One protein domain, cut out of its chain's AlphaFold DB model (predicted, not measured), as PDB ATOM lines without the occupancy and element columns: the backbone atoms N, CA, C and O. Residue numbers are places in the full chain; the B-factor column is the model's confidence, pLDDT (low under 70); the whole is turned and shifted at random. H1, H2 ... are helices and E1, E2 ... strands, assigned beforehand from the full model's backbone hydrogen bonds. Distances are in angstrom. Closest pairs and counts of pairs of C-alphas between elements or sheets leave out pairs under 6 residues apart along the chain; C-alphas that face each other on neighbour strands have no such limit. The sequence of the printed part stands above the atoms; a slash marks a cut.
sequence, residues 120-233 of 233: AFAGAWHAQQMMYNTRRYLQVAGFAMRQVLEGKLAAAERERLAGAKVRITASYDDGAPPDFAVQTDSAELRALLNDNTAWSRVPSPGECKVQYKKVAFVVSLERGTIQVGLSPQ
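This is residues 120 to 233 of the 233 residues of an uncharacterized protein of Geomonas paludis (UniProt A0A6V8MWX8). A twisted sheet of four strands has one face covered by helices: long H1 runs slantwise over the E4 edge, short H3 lies over the E2 edge, and the other face is bare. The start of H1, residues 120 to 128, sticks out as a free arm; H2 sits where the chain turns from H1 into the sheet, and little H4 packs on H1. The printed part has 114 residues with four named helices and four named strands, in the order H1 H2 E1 E2 H3 H4 E3 E4; the sheet's order is E2 E1 E3 E4, antiparallel, and the class is mixed. It forms two layers, helices H1, H2 and H3 on one face of a sheet. It is only just compact, close to loose, with a radius of gyration of the C-alphas of 15.6 A, and elongated, spanning 54 by 29 by 21 A.

Start at H1, residues 120 to 152; it is on the sheet of E1, residues 165 to 171, E2, residues 179 to 184, E3, residues 214 to 222, and E4, residues 225 to 232. Its height over the sheet is 8.3 A, it lies over E4, and on the local plane it runs slantwise to E4 at 33 degrees; the closest C-alphas are those of Gly 142 and Val 228, 5.9 A apart. H2, residues 155 to 160, is on the sheet too, with the C-alphas of Arg 158 and Leu 221 6.3 A apart, the closest of H2 and E3. Hairpin E1 and E2 has N 169 and O 181 at 2.8 A. H3, residues 187 to 194, lies over E2 on the same face as H1, along the strands at 13 degrees on the local plane, 8.4 A in height over the sheet; the closest C-alphas of E2 and H3 are those of Thr 184 and Arg 190, 6.3 A apart. H4, residues 205 to 208, is not on the sheet; H1 touches it with residues 133 to 137 alone, closest at the C-alphas of Tyr 137 and Cys 208, 5.7 A. E2, H3, H4 and E3 form a split strand-helix-strand unit, two strands running the same way with E1 between them, its crossover left-handed. Look for N 168 and O 217, 2.8 A, between E1 and E3, and N 218 and O 229, 2.8 A, in hairpin E3 and E4. Every O i to N i+4 pair is within hydrogen-bond range in H1, H2 and H3; H4 is too short for one.

Find C-alpha 120 at (30.122, -11.895, -4.224); from there H1 runs 47.3 A to C-alpha 152 at (45.587, 8.768, -43.909). E3 measures 25.8 A, and E4 runs 23.4 A to C-alpha 232 at (30.577, -0.134, -27.403).

The C-alphas farthest apart are those of Ala 120 and Ala 156, 54.4 A. The printed part has no cut, no link is long, and no printed residue is under 70 in pLDDT.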
ATOM      1  N   ALA A 120      30.224 -13.345  -4.078       75.31
ATOM      2  CA  ALA A 120      30.122 -11.895  -4.224       75.31
ATOM      3  C   ALA A 120      31.497 -11.255  -4.466       75.31
ATOM      4  O   ALA A 120      31.627 -10.419  -5.357       75.31
ATOM      5  N   PHE A 121      32.539 -11.697  -3.751       82.88
ATOM      6  CA  PHE A 121      33.918 -11.272  -4.005       82.88
ATOM      7  C   PHE A 121      34.411 -11.698  -5.389       82.88
ATOM      8  O   PHE A 121      34.983 -10.878  -6.102       82.88
ATOM      9  N   ALA A 122      34.148 -12.941  -5.804       77.94
ATOM     10  CA  ALA A 122      34.496 -13.404  -7.146       77.94
ATOM     11  C   ALA A 122      33.788 -12.578  -8.238       77.94
ATOM     12  O   ALA A 122      34.413 -12.184  -9.222       77.94
ATOM     13  N   GLY A 123      32.506 -12.256  -8.036       83.00
ATOM     14  CA  GLY A 123      31.740 -11.383  -8.926       83.00
ATOM     15  C   GLY A 123      32.287  -9.953  -8.975       83.00
ATOM     16  O   GLY A 123      32.466  -9.404 -10.061       83.00
ATOM     17  N   ALA A 124      32.611  -9.366  -7.819       82.38
ATOM     18  CA  ALA A 124      33.193  -8.028  -7.730       82.38
ATOM     19  C   ALA A 124      34.578  -7.956  -8.392       82.38
ATOM     20  O   ALA A 124      34.851  -7.027  -9.151       82.38
ATOM     21  N   TRP A 125      35.424  -8.965  -8.169       86.06
ATOM     22  CA  TRP A 125      36.733  -9.078  -8.810       86.06
ATOM     23  C   TRP A 125      36.613  -9.194 -10.332       86.06
ATOM     24  O   TRP A 125      37.287  -8.477 -11.072       86.06
ATOM     25  N   HIS A 126      35.706 -10.048 -10.813       84.50
ATOM     26  CA  HIS A 126      35.442 -10.178 -12.241       84.50
ATOM     27  C   HIS A 126      34.956  -8.854 -12.853       84.50
ATOM     28  O   HIS A 126      35.438  -8.447 -13.911       84.50
ATOM     29  N   ALA A 127      34.064  -8.133 -12.165       84.50
ATOM     30  CA  ALA A 127      33.606  -6.817 -12.601       84.50
ATOM     31  C   ALA A 127      34.760  -5.797 -12.674       84.50
ATOM     32  O   ALA A 127      34.894  -5.102 -13.682       84.50
ATOM     33  N   GLN A 128      35.635  -5.751 -11.662       86.50
ATOM     34  CA  GLN A 128      36.829  -4.894 -11.671       86.50
ATOM     35  C   GLN A 128      37.759  -5.221 -12.845       86.50
ATOM     36  O   GLN A 128      38.223  -4.314 -13.541       86.50
ATOM     37  N   GLN A 129      37.984  -6.509 -13.111       88.62
ATOM     38  CA  GLN A 129      38.800  -6.954 -14.236       88.62
ATOM     39  C   GLN A 129      38.191  -6.533 -15.582       88.62
ATOM     40  O   GLN A 129      38.900  -6.012 -16.443       88.62
ATOM     41  N   MET A 130      36.876  -6.701 -15.751       87.12
ATOM     42  CA  MET A 130      36.163  -6.268 -16.956       87.12
ATOM     43  C   MET A 130      36.236  -4.753 -17.151       87.12
ATOM     44  O   MET A 130      36.487  -4.296 -18.267       87.12
ATOM     45  N   MET A 131      36.084  -3.965 -16.082       86.06
ATOM     46  CA  MET A 131      36.230  -2.507 -16.140       86.06
ATOM     47  C   MET A 131      37.646  -2.094 -16.552       86.06
ATOM     48  O   MET A 131      37.805  -1.232 -17.419       86.06
ATOM     49  N   TYR A 132      38.671  -2.723 -15.970       88.31
ATOM     50  CA  TYR A 132      40.069  -2.459 -16.312       88.31
ATOM     51  C   TYR A 132      40.359  -2.767 -17.787       88.31
ATOM     52  O   TYR A 132      40.861  -1.908 -18.515       88.31
ATOM     53  N   ASN A 133      39.977  -3.963 -18.246       90.19
ATOM     54  CA  ASN A 133      40.157  -4.394 -19.633       90.19
ATOM     55  C   ASN A 133      39.416  -3.477 -20.613       90.19
ATOM     56  O   ASN A 133      39.980  -3.070 -21.626       90.19
ATOM     57  N   THR A 134      38.182  -3.091 -20.275       88.12
ATOM     58  CA  THR A 134      37.375  -2.162 -21.075       88.12
ATOM     59  C   THR A 134      38.058  -0.803 -21.190       88.12
ATOM     60  O   THR A 134      38.221  -0.292 -22.295       88.12
ATOM     61  N   ARG A 135      38.513  -0.222 -20.072       88.50
ATOM     62  CA  ARG A 135      39.203   1.075 -20.085       88.50
ATOM     63  C   ARG A 135      40.477   1.020 -20.924       88.50
ATOM     64  O   ARG A 135      40.690   1.903 -21.754       88.50
ATOM     65  N   ARG A 136      41.290  -0.022 -20.735       88.56
ATOM     66  CA  ARG A 136      42.516  -0.236 -21.511       88.56
ATOM     67  C   ARG A 136      42.206  -0.345 -23.002       88.56
ATOM     68  O   ARG A 136      42.849   0.332 -23.797       88.56
ATOM     69  N   TYR A 137      41.207  -1.147 -23.373       91.38
ATOM     70  CA  TYR A 137      40.787  -1.293 -24.765       91.38
ATOM     71  C   TYR A 137      40.409   0.054 -25.384       91.38
ATOM     72  O   TYR A 137      40.936   0.413 -26.432       91.38
ATOM     73  N   LEU A 138      39.550   0.831 -24.716       88.50
ATOM     74  CA  LEU A 138      39.086   2.117 -25.242       88.50
ATOM     75  C   LEU A 138      40.240   3.102 -25.471       88.50
ATOM     76  O   LEU A 138      40.248   3.812 -26.473       88.50
ATOM     77  N   GLN A 139      41.234   3.115 -24.579       89.06
ATOM     78  CA  GLN A 139      42.426   3.952 -24.728       89.06
ATOM     79  C   GLN A 139      43.281   3.522 -25.924       89.06
ATOM     80  O   GLN A 139      43.603   4.346 -26.779       89.06
ATOM     81  N   VAL A 140      43.625   2.232 -26.006       91.00
ATOM     82  CA  VAL A 140      44.503   1.715 -27.067       91.00
ATOM     83  C   VAL A 140      43.817   1.814 -28.430       91.00
ATOM     84  O   VAL A 140      44.419   2.305 -29.382       91.00
ATOM     85  N   ALA A 141      42.546   1.418 -28.526       92.31
ATOM     86  CA  ALA A 141      41.787   1.482 -29.769       92.31
ATOM     87  C   ALA A 141      41.565   2.929 -30.231       92.31
ATOM     88  O   ALA A 141      41.670   3.209 -31.424       92.31
ATOM     89  N   GLY A 142      41.302   3.861 -29.308       91.56
ATOM     90  CA  GLY A 142      41.143   5.275 -29.650       91.56
ATOM     91  C   GLY A 142      42.427   5.909 -30.162       91.56
ATOM     92  O   GLY A 142      42.410   6.605 -31.177       91.56
ATOM     93  N   PHE A 143      43.551   5.601 -29.516       92.31
ATOM     94  CA  PHE A 143      44.862   6.050 -29.968       92.31
ATOM     95  C   PHE A 143      45.237   5.453 -31.333       92.31
ATOM     96  O   PHE A 143      45.642   6.191 -32.231       92.31
ATOM     97  N   ALA A 144      45.040   4.145 -31.522       93.75
ATOM     98  CA  ALA A 144      45.305   3.475 -32.794       93.75
ATOM     99  C   ALA A 144      44.435   4.043 -33.926       93.75
ATOM    100  O   ALA A 144      44.947   4.344 -35.003       93.75
ATOM    101  N   MET A 145      43.141   4.266 -33.672       94.50
ATOM    102  CA  MET A 145      42.233   4.897 -34.635       94.50
ATOM    103  C   MET A 145      42.716   6.300 -35.019       94.50
ATOM    104  O   MET A 145      42.776   6.622 -36.204       94.50
ATOM    105  N   ARG A 146      43.126   7.120 -34.040       94.12
ATOM    106  CA  ARG A 146      43.711   8.440 -34.312       94.12
ATOM    107  C   ARG A 146      44.932   8.320 -35.224       94.12
ATOM    108  O   ARG A 146      44.970   8.991 -36.247       94.12
ATOM    109  N   GLN A 147      45.876   7.431 -34.915       93.56
ATOM    110  CA  GLN A 147      47.085   7.242 -35.728       93.56
ATOM    111  C   GLN A 147      46.790   6.759 -37.152       93.56
ATOM    112  O   GLN A 147      47.431   7.208 -38.100       93.56
ATOM    113  N   VAL A 148      45.818   5.857 -37.323       94.75
ATOM    114  CA  VAL A 148      45.378   5.408 -38.652       94.75
ATOM    115  C   VAL A 148      44.844   6.588 -39.461       94.75
ATOM    116  O   VAL A 148      45.209   6.747 -40.626       94.75
ATOM    117  N   LEU A 149      44.031   7.444 -38.841       94.00
ATOM    118  CA  LEU A 149      43.454   8.612 -39.501       94.00
ATOM    119  C   LEU A 149      44.487   9.713 -39.763       94.00
ATOM    120  O   LEU A 149      44.442  10.328 -40.820       94.00
ATOM    121  N   GLU A 150      45.438   9.940 -38.860       92.62
ATOM    122  CA  GLU A 150      46.547  10.886 -39.060       92.62
ATOM    123  C   GLU A 150      47.516  10.420 -40.149       92.62
ATOM    124  O   GLU A 150      48.044  11.240 -40.895       92.62
ATOM    125  N   GLY A 151      47.724   9.107 -40.280       91.06
ATOM    126  CA  GLY A 151      48.490   8.533 -41.385       91.06
ATOM    127  C   GLY A 151      47.758   8.605 -42.727       91.06
ATOM    128  O   GLY A 151      48.404   8.557 -43.773       91.06
ATOM    129  N   LYS A 152      46.424   8.715 -42.707       92.88
ATOM    130  CA  LYS A 152      45.587   8.768 -43.909       92.88
ATOM    131  C   LYS A 152      45.275  10.192 -44.371       92.88
ATOM    132  O   LYS A 152      45.238  10.427 -45.572       92.88
ATOM    133  N   LEU A 153      45.025  11.105 -43.436       92.56
ATOM    134  CA  LEU A 153      44.646  12.493 -43.689       92.56
ATOM    135  C   LEU A 153      45.836  13.407 -43.400       92.56
ATOM    136  O   LEU A 153      46.226  13.601 -42.243       92.56
ATOM    137  N   ALA A 154      46.385  14.022 -44.444       91.56
ATOM    138  CA  ALA A 154      47.469  14.985 -44.295       91.56
ATOM    139  C   ALA A 154      47.018  16.207 -43.472       91.56
ATOM    140  O   ALA A 154      45.835  16.537 -43.401       91.56
ATOM    141  N   ALA A 155      47.962  16.934 -42.864       90.38
ATOM    142  CA  ALA A 155      47.654  18.132 -42.068       90.38
ATOM    143  C   ALA A 155      46.777  19.150 -42.828       90.38
ATOM    144  O   ALA A 155      45.751  19.580 -42.306       90.38
ATOM    145  N   ALA A 156      47.110  19.435 -44.089       90.88
ATOM    146  CA  ALA A 156      46.333  20.340 -44.936       90.88
ATOM    147  C   ALA A 156      44.899  19.839 -45.205       90.88
ATOM    148  O   ALA A 156      43.958  20.628 -45.253       90.88
ATOM    149  N   GLU A 157      44.704  18.525 -45.350       91.75
ATOM    150  CA  GLU A 157      43.371  17.939 -45.535       91.75
ATOM    151  C   GLU A 157      42.541  18.032 -44.256       91.75
ATOM    152  O   GLU A 157      41.358  18.363 -44.319       91.75
ATOM    153  N   ARG A 158      43.165  17.805 -43.094       91.75
ATOM    154  CA  ARG A 158      42.512  17.931 -41.782       91.75
ATOM    155  C   ARG A 158      42.055  19.361 -41.499       91.75
ATOM    156  O   ARG A 158      40.987  19.551 -40.925       91.75
ATOM    157  N   GLU A 159      42.836  20.361 -41.903       91.50
ATOM    158  CA  GLU A 159      42.445  21.772 -41.792       91.50
ATOM    159  C   GLU A 159      41.304  22.124 -42.745       91.50
ATOM    160  O   GLU A 159      40.320  22.738 -42.335       91.50
ATOM    161  N   ARG A 160      41.398  21.682 -44.003       92.75
ATOM    162  CA  ARG A 160      40.361  21.914 -45.015       92.75
ATOM    163  C   ARG A 160      39.023  21.272 -44.643       92.75
ATOM    164  O   ARG A 160      37.975  21.839 -44.931       92.75
ATOM    165  N   LEU A 161      39.065  20.109 -43.995       91.75
ATOM    166  CA  LEU A 161      37.896  19.360 -43.528       91.75
ATOM    167  C   LEU A 161      37.524  19.684 -42.068       91.75
ATOM    168  O   LEU A 161      36.775  18.928 -41.444       91.75
ATOM    169  N   ALA A 162      38.025  20.787 -41.502       92.06
ATOM    170  CA  ALA A 162      37.683  21.195 -40.144       92.06
ATOM    171  C   ALA A 162      36.160  21.375 -39.973       92.06
ATOM    172  O   ALA A 162      35.480  21.985 -40.796       92.06
ATOM    173  N   GLY A 163      35.622  20.837 -38.879       88.69
ATOM    174  CA  GLY A 163      34.191  20.763 -38.583       88.69
ATOM    175  C   GLY A 163      33.516  19.479 -39.075       88.69
ATOM    176  O   GLY A 163      32.393  19.190 -38.651       88.69
ATOM    177  N   ALA A 164      34.177  18.678 -39.918       91.12
ATOM    178  CA  ALA A 164      33.625  17.408 -40.369       91.12
ATOM    179  C   ALA A 164      33.560  16.387 -39.223       91.12
ATOM    180  O   ALA A 164      34.468  16.271 -38.393       91.12
ATOM    181  N   LYS A 165      32.470  15.617 -39.211       92.75
ATOM    182  CA  LYS A 165      32.243  14.519 -38.270       92.75
ATOM    183  C   LYS A 165      32.071  13.219 -39.034       92.75
ATOM    184  O   LYS A 165      31.431  13.180 -40.089       92.75
ATOM    185  N   VAL A 166      32.629  12.148 -38.488       93.38
ATOM    186  CA  VAL A 166      32.482  10.805 -39.037       93.38
ATOM    187  C   VAL A 166      32.265   9.807 -37.909       93.38
ATOM    188  O   VAL A 166      32.933   9.835 -36.880       93.38
ATOM    189  N   ARG A 167      31.293   8.923 -38.099       94.38
ATOM    190  CA  ARG A 167      31.089   7.741 -37.274       94.38
ATOM    191  C   ARG A 167      31.613   6.541 -38.048       94.38
ATOM    192  O   ARG A 167      31.084   6.207 -39.103       94.38
ATOM    193  N   ILE A 168      32.619   5.882 -37.501       94.38
ATOM    194  CA  ILE A 168      33.177   4.643 -38.035       94.38
ATOM    195  C   ILE A 168      32.706   3.519 -37.121       94.38
ATOM    196  O   ILE A 168      32.872   3.591 -35.908       94.38
ATOM    197  N   THR A 169      32.069   2.503 -37.678       94.00
ATOM    198  CA  THR A 169      31.574   1.352 -36.922       94.00
ATOM    199  C   THR A 169      32.396   0.138 -37.303       94.00
ATOM    200  O   THR A 169      32.406  -0.223 -38.473       94.00
ATOM    201  N   ALA A 170      33.071  -0.462 -36.327       93.25
ATOM    202  CA  ALA A 170      33.819  -1.698 -36.492       93.25
ATOM    203  C   ALA A 170      33.007  -2.873 -35.940       93.25
ATOM    204  O   ALA A 170      32.576  -2.830 -34.780       93.25
ATOM    205  N   SER A 171      32.813  -3.899 -36.758       93.00
ATOM    206  CA  SER A 171      32.199  -5.171 -36.378       93.00
ATOM    207  C   SER A 171      33.271  -6.258 -36.361       93.00
ATOM    208  O   SER A 171      34.055  -6.381 -37.301       93.00
ATOM    209  N   TYR A 172      33.311  -7.024 -35.278       88.50
ATOM    210  CA  TYR A 172      34.271  -8.090 -35.030       88.50
ATOM    211  C   TYR A 172      33.497  -9.397 -34.883       88.50
ATOM    212  O   TYR A 172      32.835  -9.623 -33.865       88.50
ATOM    213  N   ASP A 173      33.586 -10.237 -35.906       84.94
ATOM    214  CA  ASP A 173      33.045 -11.591 -35.887       84.94
ATOM    215  C   ASP A 173      34.169 -12.603 -35.650       84.94
ATOM    216  O   ASP A 173      35.317 -12.401 -36.051       84.94
ATOM    217  N   ASP A 174      33.839 -13.703 -34.975       78.19
ATOM    218  CA  ASP A 174      34.819 -14.713 -34.587       78.19
ATOM    219  C   ASP A 174      35.467 -15.349 -35.829       78.19
ATOM    220  O   ASP A 174      34.816 -16.037 -36.615       78.19
ATOM    221  N   GLY A 175      36.771 -15.116 -35.998       71.88
ATOM    222  CA  GLY A 175      37.566 -15.671 -37.098       71.88
ATOM    223  C   GLY A 175      37.456 -14.922 -38.431       71.88
ATOM    224  O   GLY A 175      38.086 -15.347 -39.400       71.88
ATOM    225  N   ALA A 176      36.712 -13.813 -38.491       82.75
ATOM    226  CA  ALA A 176      36.630 -12.953 -39.669       82.75
ATOM    227  C   ALA A 176      37.515 -11.701 -39.514       82.75
ATOM    228  O   ALA A 176      37.750 -11.238 -38.393       82.75
ATOM    229  N   PRO A 177      38.011 -11.118 -40.622       82.12
ATOM    230  CA  PRO A 177      38.599  -9.788 -40.569       82.12
ATOM    231  C   PRO A 177      37.540  -8.765 -40.122       82.12
ATOM    232  O   PRO A 177      36.365  -8.915 -40.463       82.12
ATOM    233  N   PRO A 178      37.937  -7.722 -39.377       87.75
ATOM    234  CA  PRO A 178      37.003  -6.711 -38.904       87.75
ATOM    235  C   PRO A 178      36.383  -5.934 -40.070       87.75
ATOM    236  O   PRO A 178      37.090  -5.494 -40.979       87.75
ATOM    237  N   ASP A 179      35.068  -5.737 -40.012       91.00
ATOM    238  CA  ASP A 179      34.320  -4.955 -40.994       91.00
ATOM    239  C   ASP A 179      34.142  -3.513 -40.508       91.00
ATOM    240  O   ASP A 179      33.681  -3.280 -39.388       91.00
ATOM    241  N   PHE A 180      34.509  -2.542 -41.346       92.50
ATOM    242  CA  PHE A 180      34.479  -1.118 -41.015       92.50
ATOM    243  C   PHE A 180      33.494  -0.370 -41.910       92.50
ATOM    244  O   PHE A 180      33.710  -0.205 -43.109       92.50
ATOM    245  N   ALA A 181      32.447   0.179 -41.296       92.38
ATOM    246  CA  ALA A 181      31.462   1.017 -41.967       92.38
ATOM    247  C   ALA A 181      31.661   2.498 -41.616       92.38
ATOM    248  O   ALA A 181      31.631   2.879 -40.443       92.38
ATOM    249  N   VAL A 182      31.805   3.351 -42.635       94.19
ATOM    250  CA  VAL A 182      32.028   4.798 -42.488       94.19
ATOM    251  C   VAL A 182      30.736   5.576 -42.759       94.19
ATOM    252  O   VAL A 182      30.169   5.517 -43.847       94.19
ATOM    253  N   GLN A 183      30.282   6.352 -41.775       94.19
ATOM    254  CA  GLN A 183      29.109   7.225 -41.859       94.19
ATOM    255  C   GLN A 183      29.528   8.676 -41.622       94.19
ATOM    256  O   GLN A 183      29.968   9.044 -40.537       94.19
ATOM    257  N   THR A 184      29.389   9.523 -42.633       93.62
ATOM    258  CA  THR A 184      29.680  10.963 -42.555       93.62
ATOM    259  C   THR A 184      28.787  11.706 -43.533       93.62
ATOM    260  O   THR A 184      28.375  11.115 -44.530       93.62
ATOM    261  N   ASP A 185      28.521  12.985 -43.284       91.69
ATOM    262  CA  ASP A 185      27.796  13.860 -44.213       91.69
ATOM    263  C   ASP A 185      28.716  14.437 -45.305       91.69
ATOM    264  O   ASP A 185      28.247  14.866 -46.357       91.69
ATOM    265  N   SER A 186      30.039  14.400 -45.099       92.50
ATOM    266  CA  SER A 186      31.020  14.865 -46.083       92.50
ATOM    267  C   SER A 186      31.341  13.764 -47.093       92.50
ATOM    268  O   SER A 186      32.003  12.776 -46.773       92.50
ATOM    269  N   ALA A 187      30.889  13.938 -48.338       90.44
ATOM    270  CA  ALA A 187      31.192  13.008 -49.429       90.44
ATOM    271  C   ALA A 187      32.703  12.899 -49.695       90.44
ATOM    272  O   ALA A 187      33.203  11.809 -49.965       90.44
ATOM    273  N   GLU A 188      33.424  14.010 -49.556       91.19
ATOM    274  CA  GLU A 188      34.875  14.058 -49.706       91.19
ATOM    275  C   GLU A 188      35.594  13.249 -48.621       91.19
ATOM    276  O   GLU A 188      36.415  12.389 -48.935       91.19
ATOM    277  N   LEU A 189      35.243  13.461 -47.348       91.56
ATOM    278  CA  LEU A 189      35.826  12.693 -46.245       91.56
ATOM    279  C   LEU A 189      35.499  11.201 -46.382       91.56
ATOM    280  O   LEU A 189      36.348  10.354 -46.119       91.56
ATOM    281  N   ARG A 190      34.281  10.871 -46.827       92.06
ATOM    282  CA  ARG A 190      33.880   9.481 -47.076       92.06
ATOM    283  C   ARG A 190      34.764   8.820 -48.132       92.06
ATOM    284  O   ARG A 190      35.210   7.701 -47.911       92.06
ATOM    285  N   ALA A 191      35.017   9.505 -49.248       90.12
ATOM    286  CA  ALA A 191      35.868   8.989 -50.318       90.12
ATOM    287  C   ALA A 191      37.300   8.745 -49.820       90.12
ATOM    288  O   ALA A 191      37.832   7.653 -49.999       90.12
ATOM    289  N   LEU A 192      37.875   9.713 -49.096       90.50
ATOM    290  CA  LEU A 192      39.219   9.577 -48.530       90.50
ATOM    291  C   LEU A 192      39.332   8.373 -47.590       90.50
ATOM    292  O   LEU A 192      40.317   7.647 -47.655       90.50
ATOM    293  N   LEU A 193      38.339   8.146 -46.728       91.94
ATOM    294  CA  LEU A 193      38.398   7.076 -45.729       91.94
ATOM    295  C   LEU A 193      38.086   5.682 -46.290       91.94
ATOM    296  O   LEU A 193      38.580   4.697 -45.739       91.94
ATOM    297  N   ASN A 194      37.304   5.583 -47.364       86.00
ATOM    298  CA  ASN A 194      36.985   4.294 -47.982       86.00
ATOM    299  C   ASN A 194      38.177   3.691 -48.745       86.00
ATOM    300  O   ASN A 194      38.284   2.469 -48.835       86.00
ATOM    301  N   ASP A 195      39.101   4.519 -49.232       80.25
ATOM    302  CA  ASP A 195      40.226   4.052 -50.043       80.25
ATOM    303  C   ASP A 195      41.445   3.684 -49.190       80.25
ATOM    304  O   ASP A 195      42.080   4.551 -48.590       80.25
ATOM    305  N   ASN A 196      41.862   2.413 -49.203       75.00
ATOM    306  CA  ASN A 196      43.156   1.946 -48.669       75.00
ATOM    307  C   ASN A 196      43.482   2.387 -47.225       75.00
ATOM    308  O   ASN A 196      44.654   2.513 -46.858       75.00
ATOM    309  N   THR A 197      42.476   2.644 -46.389       89.44
ATOM    310  CA  THR A 197      42.718   2.941 -44.975       89.44
ATOM    311  C   THR A 197      43.149   1.664 -44.258       89.44
ATOM    312  O   THR A 197      42.525   0.613 -44.394       89.44
ATOM    313  N   ALA A 198      44.238   1.744 -43.492       90.12
ATOM    314  CA  ALA A 198      44.840   0.604 -42.801       90.12
ATOM    315  C   ALA A 198      44.061   0.215 -41.528       90.12
ATOM    316  O   ALA A 198      44.606   0.222 -40.423       90.12
ATOM    317  N   TRP A 199      42.777  -0.121 -41.685       90.81
ATOM    318  CA  TRP A 199      41.858  -0.434 -40.589       90.81
ATOM    319  C   TRP A 199      42.315  -1.603 -39.713       90.81
ATOM    320  O   TRP A 199      42.060  -1.607 -38.515       90.81
ATOM    321  N   SER A 200      43.069  -2.548 -40.281       88.38
ATOM    322  CA  SER A 200      43.647  -3.692 -39.565       88.38
ATOM    323  C   SER A 200      44.619  -3.317 -38.438       88.38
ATOM    324  O   SER A 200      44.963  -4.173 -37.631       88.38
ATOM    325  N   ARG A 201      45.077  -2.059 -38.365       89.31
ATOM    326  CA  ARG A 201      45.924  -1.561 -37.266       89.31
ATOM    327  C   ARG A 201      45.133  -1.192 -36.012       89.31
ATOM    328  O   ARG A 201      45.738  -0.952 -34.970       89.31
ATOM    329  N   VAL A 202      43.808  -1.089 -36.109       91.38
ATOM    330  CA  VAL A 202      42.948  -0.843 -34.951       91.38
ATOM    331  C   VAL A 202      42.741  -2.182 -34.233       91.38
ATOM    332  O   VAL A 202      42.239  -3.116 -34.859       91.38
ATOM    333  N   PRO A 203      43.134  -2.305 -32.953       89.12
ATOM    334  CA  PRO A 203      43.070  -3.572 -32.234       89.12
ATOM    335  C   PRO A 203      41.627  -4.014 -32.020       89.12
ATOM    336  O   PRO A 203      40.732  -3.193 -31.791       89.12
ATOM    337  N   SER A 204      41.415  -5.327 -32.024       90.44
ATOM    338  CA  SER A 204      40.111  -5.906 -31.715       90.44
ATOM    339  C   SER A 204      39.819  -5.903 -30.202       90.44
ATOM    340  O   SER A 204      40.738  -5.993 -29.381       90.44
ATOM    341  N   PRO A 205      38.540  -5.859 -29.778       88.94
ATOM    342  CA  PRO A 205      38.156  -6.024 -28.371       88.94
ATOM    343  C   PRO A 205      38.680  -7.326 -27.746       88.94
ATOM    344  O   PRO A 205      39.056  -7.347 -26.568       88.94
ATOM    345  N   GLY A 206      38.748  -8.399 -28.544       86.00
ATOM    346  CA  GLY A 206      39.211  -9.721 -28.119       86.00
ATOM    347  C   GLY A 206      40.659  -9.728 -27.625       86.00
ATOM    348  O   GLY A 206      40.947 -10.345 -26.599       86.00
ATOM    349  N   GLU A 207      41.551  -8.961 -28.260       82.19
ATOM    350  CA  GLU A 207      42.952  -8.799 -27.824       82.19
ATOM    351  C   GLU A 207      43.069  -8.201 -26.415       82.19
ATOM    352  O   GLU A 207      44.020  -8.478 -25.682       82.19
ATOM    353  N   CYS A 208      42.073  -7.415 -26.000       82.62
ATOM    354  CA  CYS A 208      41.994  -6.827 -24.664       82.62
ATOM    355  C   CYS A 208      41.113  -7.631 -23.697       82.62
ATOM    356  O   CYS A 208      40.844  -7.157 -22.594       82.62
ATOM    357  N   LYS A 209      40.675  -8.842 -24.076       85.75
ATOM    358  CA  LYS A 209      39.751  -9.682 -23.292       85.75
ATOM    359  C   LYS A 209      38.423  -8.974 -22.990       85.75
ATOM    360  O   LYS A 209      37.869  -9.122 -21.900       85.75
ATOM    361  N   VAL A 210      37.928  -8.188 -23.948       86.06
ATOM    362  CA  VAL A 210      36.641  -7.488 -23.867       86.06
ATOM    363  C   VAL A 210      35.660  -8.130 -24.843       86.06
ATOM    364  O   VAL A 210      35.994  -8.393 -25.993       86.06
ATOM    365  N   GLN A 211      34.432  -8.377 -24.392       84.50
ATOM    366  CA  GLN A 211      33.424  -9.143 -25.135       84.50
ATOM    367  C   GLN A 211      32.525  -8.258 -26.020       84.50
ATOM    368  O   GLN A 211      31.318  -8.475 -26.101       84.50
ATOM    369  N   TYR A 212      33.086  -7.230 -26.661       84.44
ATOM    370  CA  TYR A 212      32.337  -6.420 -27.624       84.44
ATOM    371  C   TYR A 212      32.471  -7.010 -29.019       84.44
ATOM    372  O   TYR A 212      33.581  -7.226 -29.495       84.44
ATOM    373  N   LYS A 213      31.338  -7.205 -29.693       88.44
ATOM    374  CA  LYS A 213      31.314  -7.566 -31.117       88.44
ATOM    375  C   LYS A 213      31.258  -6.345 -32.023       88.44
ATOM    376  O   LYS A 213      31.558  -6.439 -33.204       88.44
ATOM    377  N   LYS A 214      30.876  -5.186 -31.484       90.88
ATOM    378  CA  LYS A 214      30.692  -3.969 -32.263       90.88
ATOM    379  C   LYS A 214      31.138  -2.743 -31.481       90.88
ATOM    380  O   LYS A 214      30.831  -2.597 -30.299       90.88
ATOM    381  N   VAL A 215      31.884  -1.866 -32.145       91.69
ATOM    382  CA  VAL A 215      32.431  -0.643 -31.546       91.69
ATOM    383  C   VAL A 215      32.258   0.512 -32.516       91.69
ATOM    384  O   VAL A 215      32.631   0.425 -33.683       91.69
ATOM    385  N   ALA A 216      31.704   1.615 -32.026       92.56
ATOM    386  CA  ALA A 216      31.617   2.858 -32.770       92.56
ATOM    387  C   ALA A 216      32.702   3.834 -32.330       92.56
ATOM    388  O   ALA A 216      32.812   4.180 -31.155       92.56
ATOM    389  N   PHE A 217      33.436   4.329 -33.312       93.38
ATOM    390  CA  PHE A 217      34.369   5.433 -33.209       93.38
ATOM    391  C   PHE A 217      33.668   6.684 -33.732       93.38
ATOM    392  O   PHE A 217      33.204   6.723 -34.873       93.38
ATOM    393  N   VAL A 218      33.543   7.698 -32.886       93.06
ATOM    394  CA  VAL A 218      33.011   9.008 -33.256       93.06
ATOM    395  C   VAL A 218      34.193   9.943 -33.393       93.06
ATOM    396  O   VAL A 218      34.880  10.215 -32.416       93.06
ATOM    397  N   VAL A 219      34.433  10.415 -34.603       93.00
ATOM    398  CA  VAL A 219      35.595  11.225 -34.934       93.00
ATOM    399  C   VAL A 219      35.140  12.620 -35.338       93.00
ATOM    400  O   VAL A 219      34.226  12.773 -36.154       93.00
ATOM    401  N   SER A 220      35.797  13.633 -34.788       91.38
ATOM    402  CA  SER A 220      35.670  15.031 -35.200       91.38
ATOM    403  C   SER A 220      37.024  15.566 -35.654       91.38
ATOM    404  O   SER A 220      38.053  15.326 -35.022       91.38
ATOM    405  N   LEU A 221      37.015  16.291 -36.774       90.31
ATOM    406  CA  LEU A 221      38.162  17.062 -37.244       90.31
ATOM    407  C   LEU A 221      37.984  18.503 -36.771       90.31
ATOM    408  O   LEU A 221      37.068  19.190 -37.214       90.31
ATOM    409  N   GLU A 222      38.840  18.981 -35.874       88.50
ATOM    410  CA  GLU A 222      38.759  20.337 -35.329       88.50
ATOM    411  C   GLU A 222      40.098  21.046 -35.498       88.50
ATOM    412  O   GLU A 222      41.093  20.657 -34.893       88.50
ATOM    413  N   ARG A 223      40.125  22.099 -36.328       85.44
ATOM    414  CA  ARG A 223      41.313  22.949 -36.545       85.44
ATOM    415  C   ARG A 223      42.587  22.132 -36.835       85.44
ATOM    416  O   ARG A 223      43.617  22.341 -36.205       85.44
ATOM    417  N   GLY A 224      42.495  21.145 -37.728       80.12
ATOM    418  CA  GLY A 224      43.622  20.271 -38.082       80.12
ATOM    419  C   GLY A 224      43.901  19.121 -37.103       80.12
ATOM    420  O   GLY A 224      44.726  18.257 -37.402       80.12
ATOM    421  N   THR A 225      43.197  19.051 -35.970       87.69
ATOM    422  CA  THR A 225      43.330  17.980 -34.969       87.69
ATOM    423  C   THR A 225      42.241  16.925 -35.145       87.69
ATOM    424  O   THR A 225      41.105  17.250 -35.491       87.69
ATOM    425  N   ILE A 226      42.575  15.656 -34.888       90.56
ATOM    426  CA  ILE A 226      41.615  14.546 -34.882       90.56
ATOM    427  C   ILE A 226      41.256  14.200 -33.437       90.56
ATOM    428  O   ILE A 226      42.115  13.781 -32.660       90.56
ATOM    429  N   GLN A 227      39.981  14.328 -33.089       90.56
ATOM    430  CA  GLN A 227      39.429  13.826 -31.833       90.56
ATOM    431  C   GLN A 227      38.695  12.513 -32.098       90.56
ATOM    432  O   GLN A 227      37.956  12.405 -33.074       90.56
ATOM    433  N   VAL A 228      38.887  11.518 -31.230       91.69
ATOM    434  CA  VAL A 228      38.268  10.192 -31.355       91.69
ATOM    435  C   VAL A 228      37.589   9.827 -30.036       91.69
ATOM    436  O   VAL A 228      38.248   9.645 -29.018       91.69
ATOM    437  N   GLY A 229      36.265   9.700 -30.062       87.31
ATOM    438  CA  GLY A 229      35.461   9.103 -28.998       87.31
ATOM    439  C   GLY A 229      35.095   7.662 -29.334       87.31
ATOM    440  O   GLY A 229      34.974   7.306 -30.508       87.31
ATOM    441  N   LEU A 230      34.904   6.823 -28.315       90.06
ATOM    442  CA  LEU A 230      34.589   5.408 -28.499       90.06
ATOM    443  C   LEU A 230      33.353   5.026 -27.696       90.06
ATOM    444  O   LEU A 230      33.146   5.466 -26.565       90.06
ATOM    445  N   SER A 231      32.535   4.170 -28.289       81.06
ATOM    446  CA  SER A 231      31.372   3.591 -27.636       81.06
ATOM    447  C   SER A 231      31.226   2.136 -28.063       81.06
ATOM    448  O   SER A 231      31.145   1.872 -29.266       81.06
ATOM    449  N   PRO A 232      31.126   1.191 -27.117       82.94
ATOM    450  CA  PRO A 232      30.577  -0.134 -27.403       82.94
ATOM    451  C   PRO A 232      29.177  -0.002 -28.025       82.94
ATOM    452  O   PRO A 232      28.500   1.000 -27.764       82.94
ATOM    453  N   GLN A 233      28.756  -0.967 -28.847       73.19
ATOM    454  CA  GLN A 233      27.405  -1.045 -29.421       73.19
ATOM    455  C   GLN A 233      26.736  -2.385 -29.143       73.19
ATOM    456  O   GLN A 233      27.459  -3.404 -29.093       73.19
TER     457      GLN A 233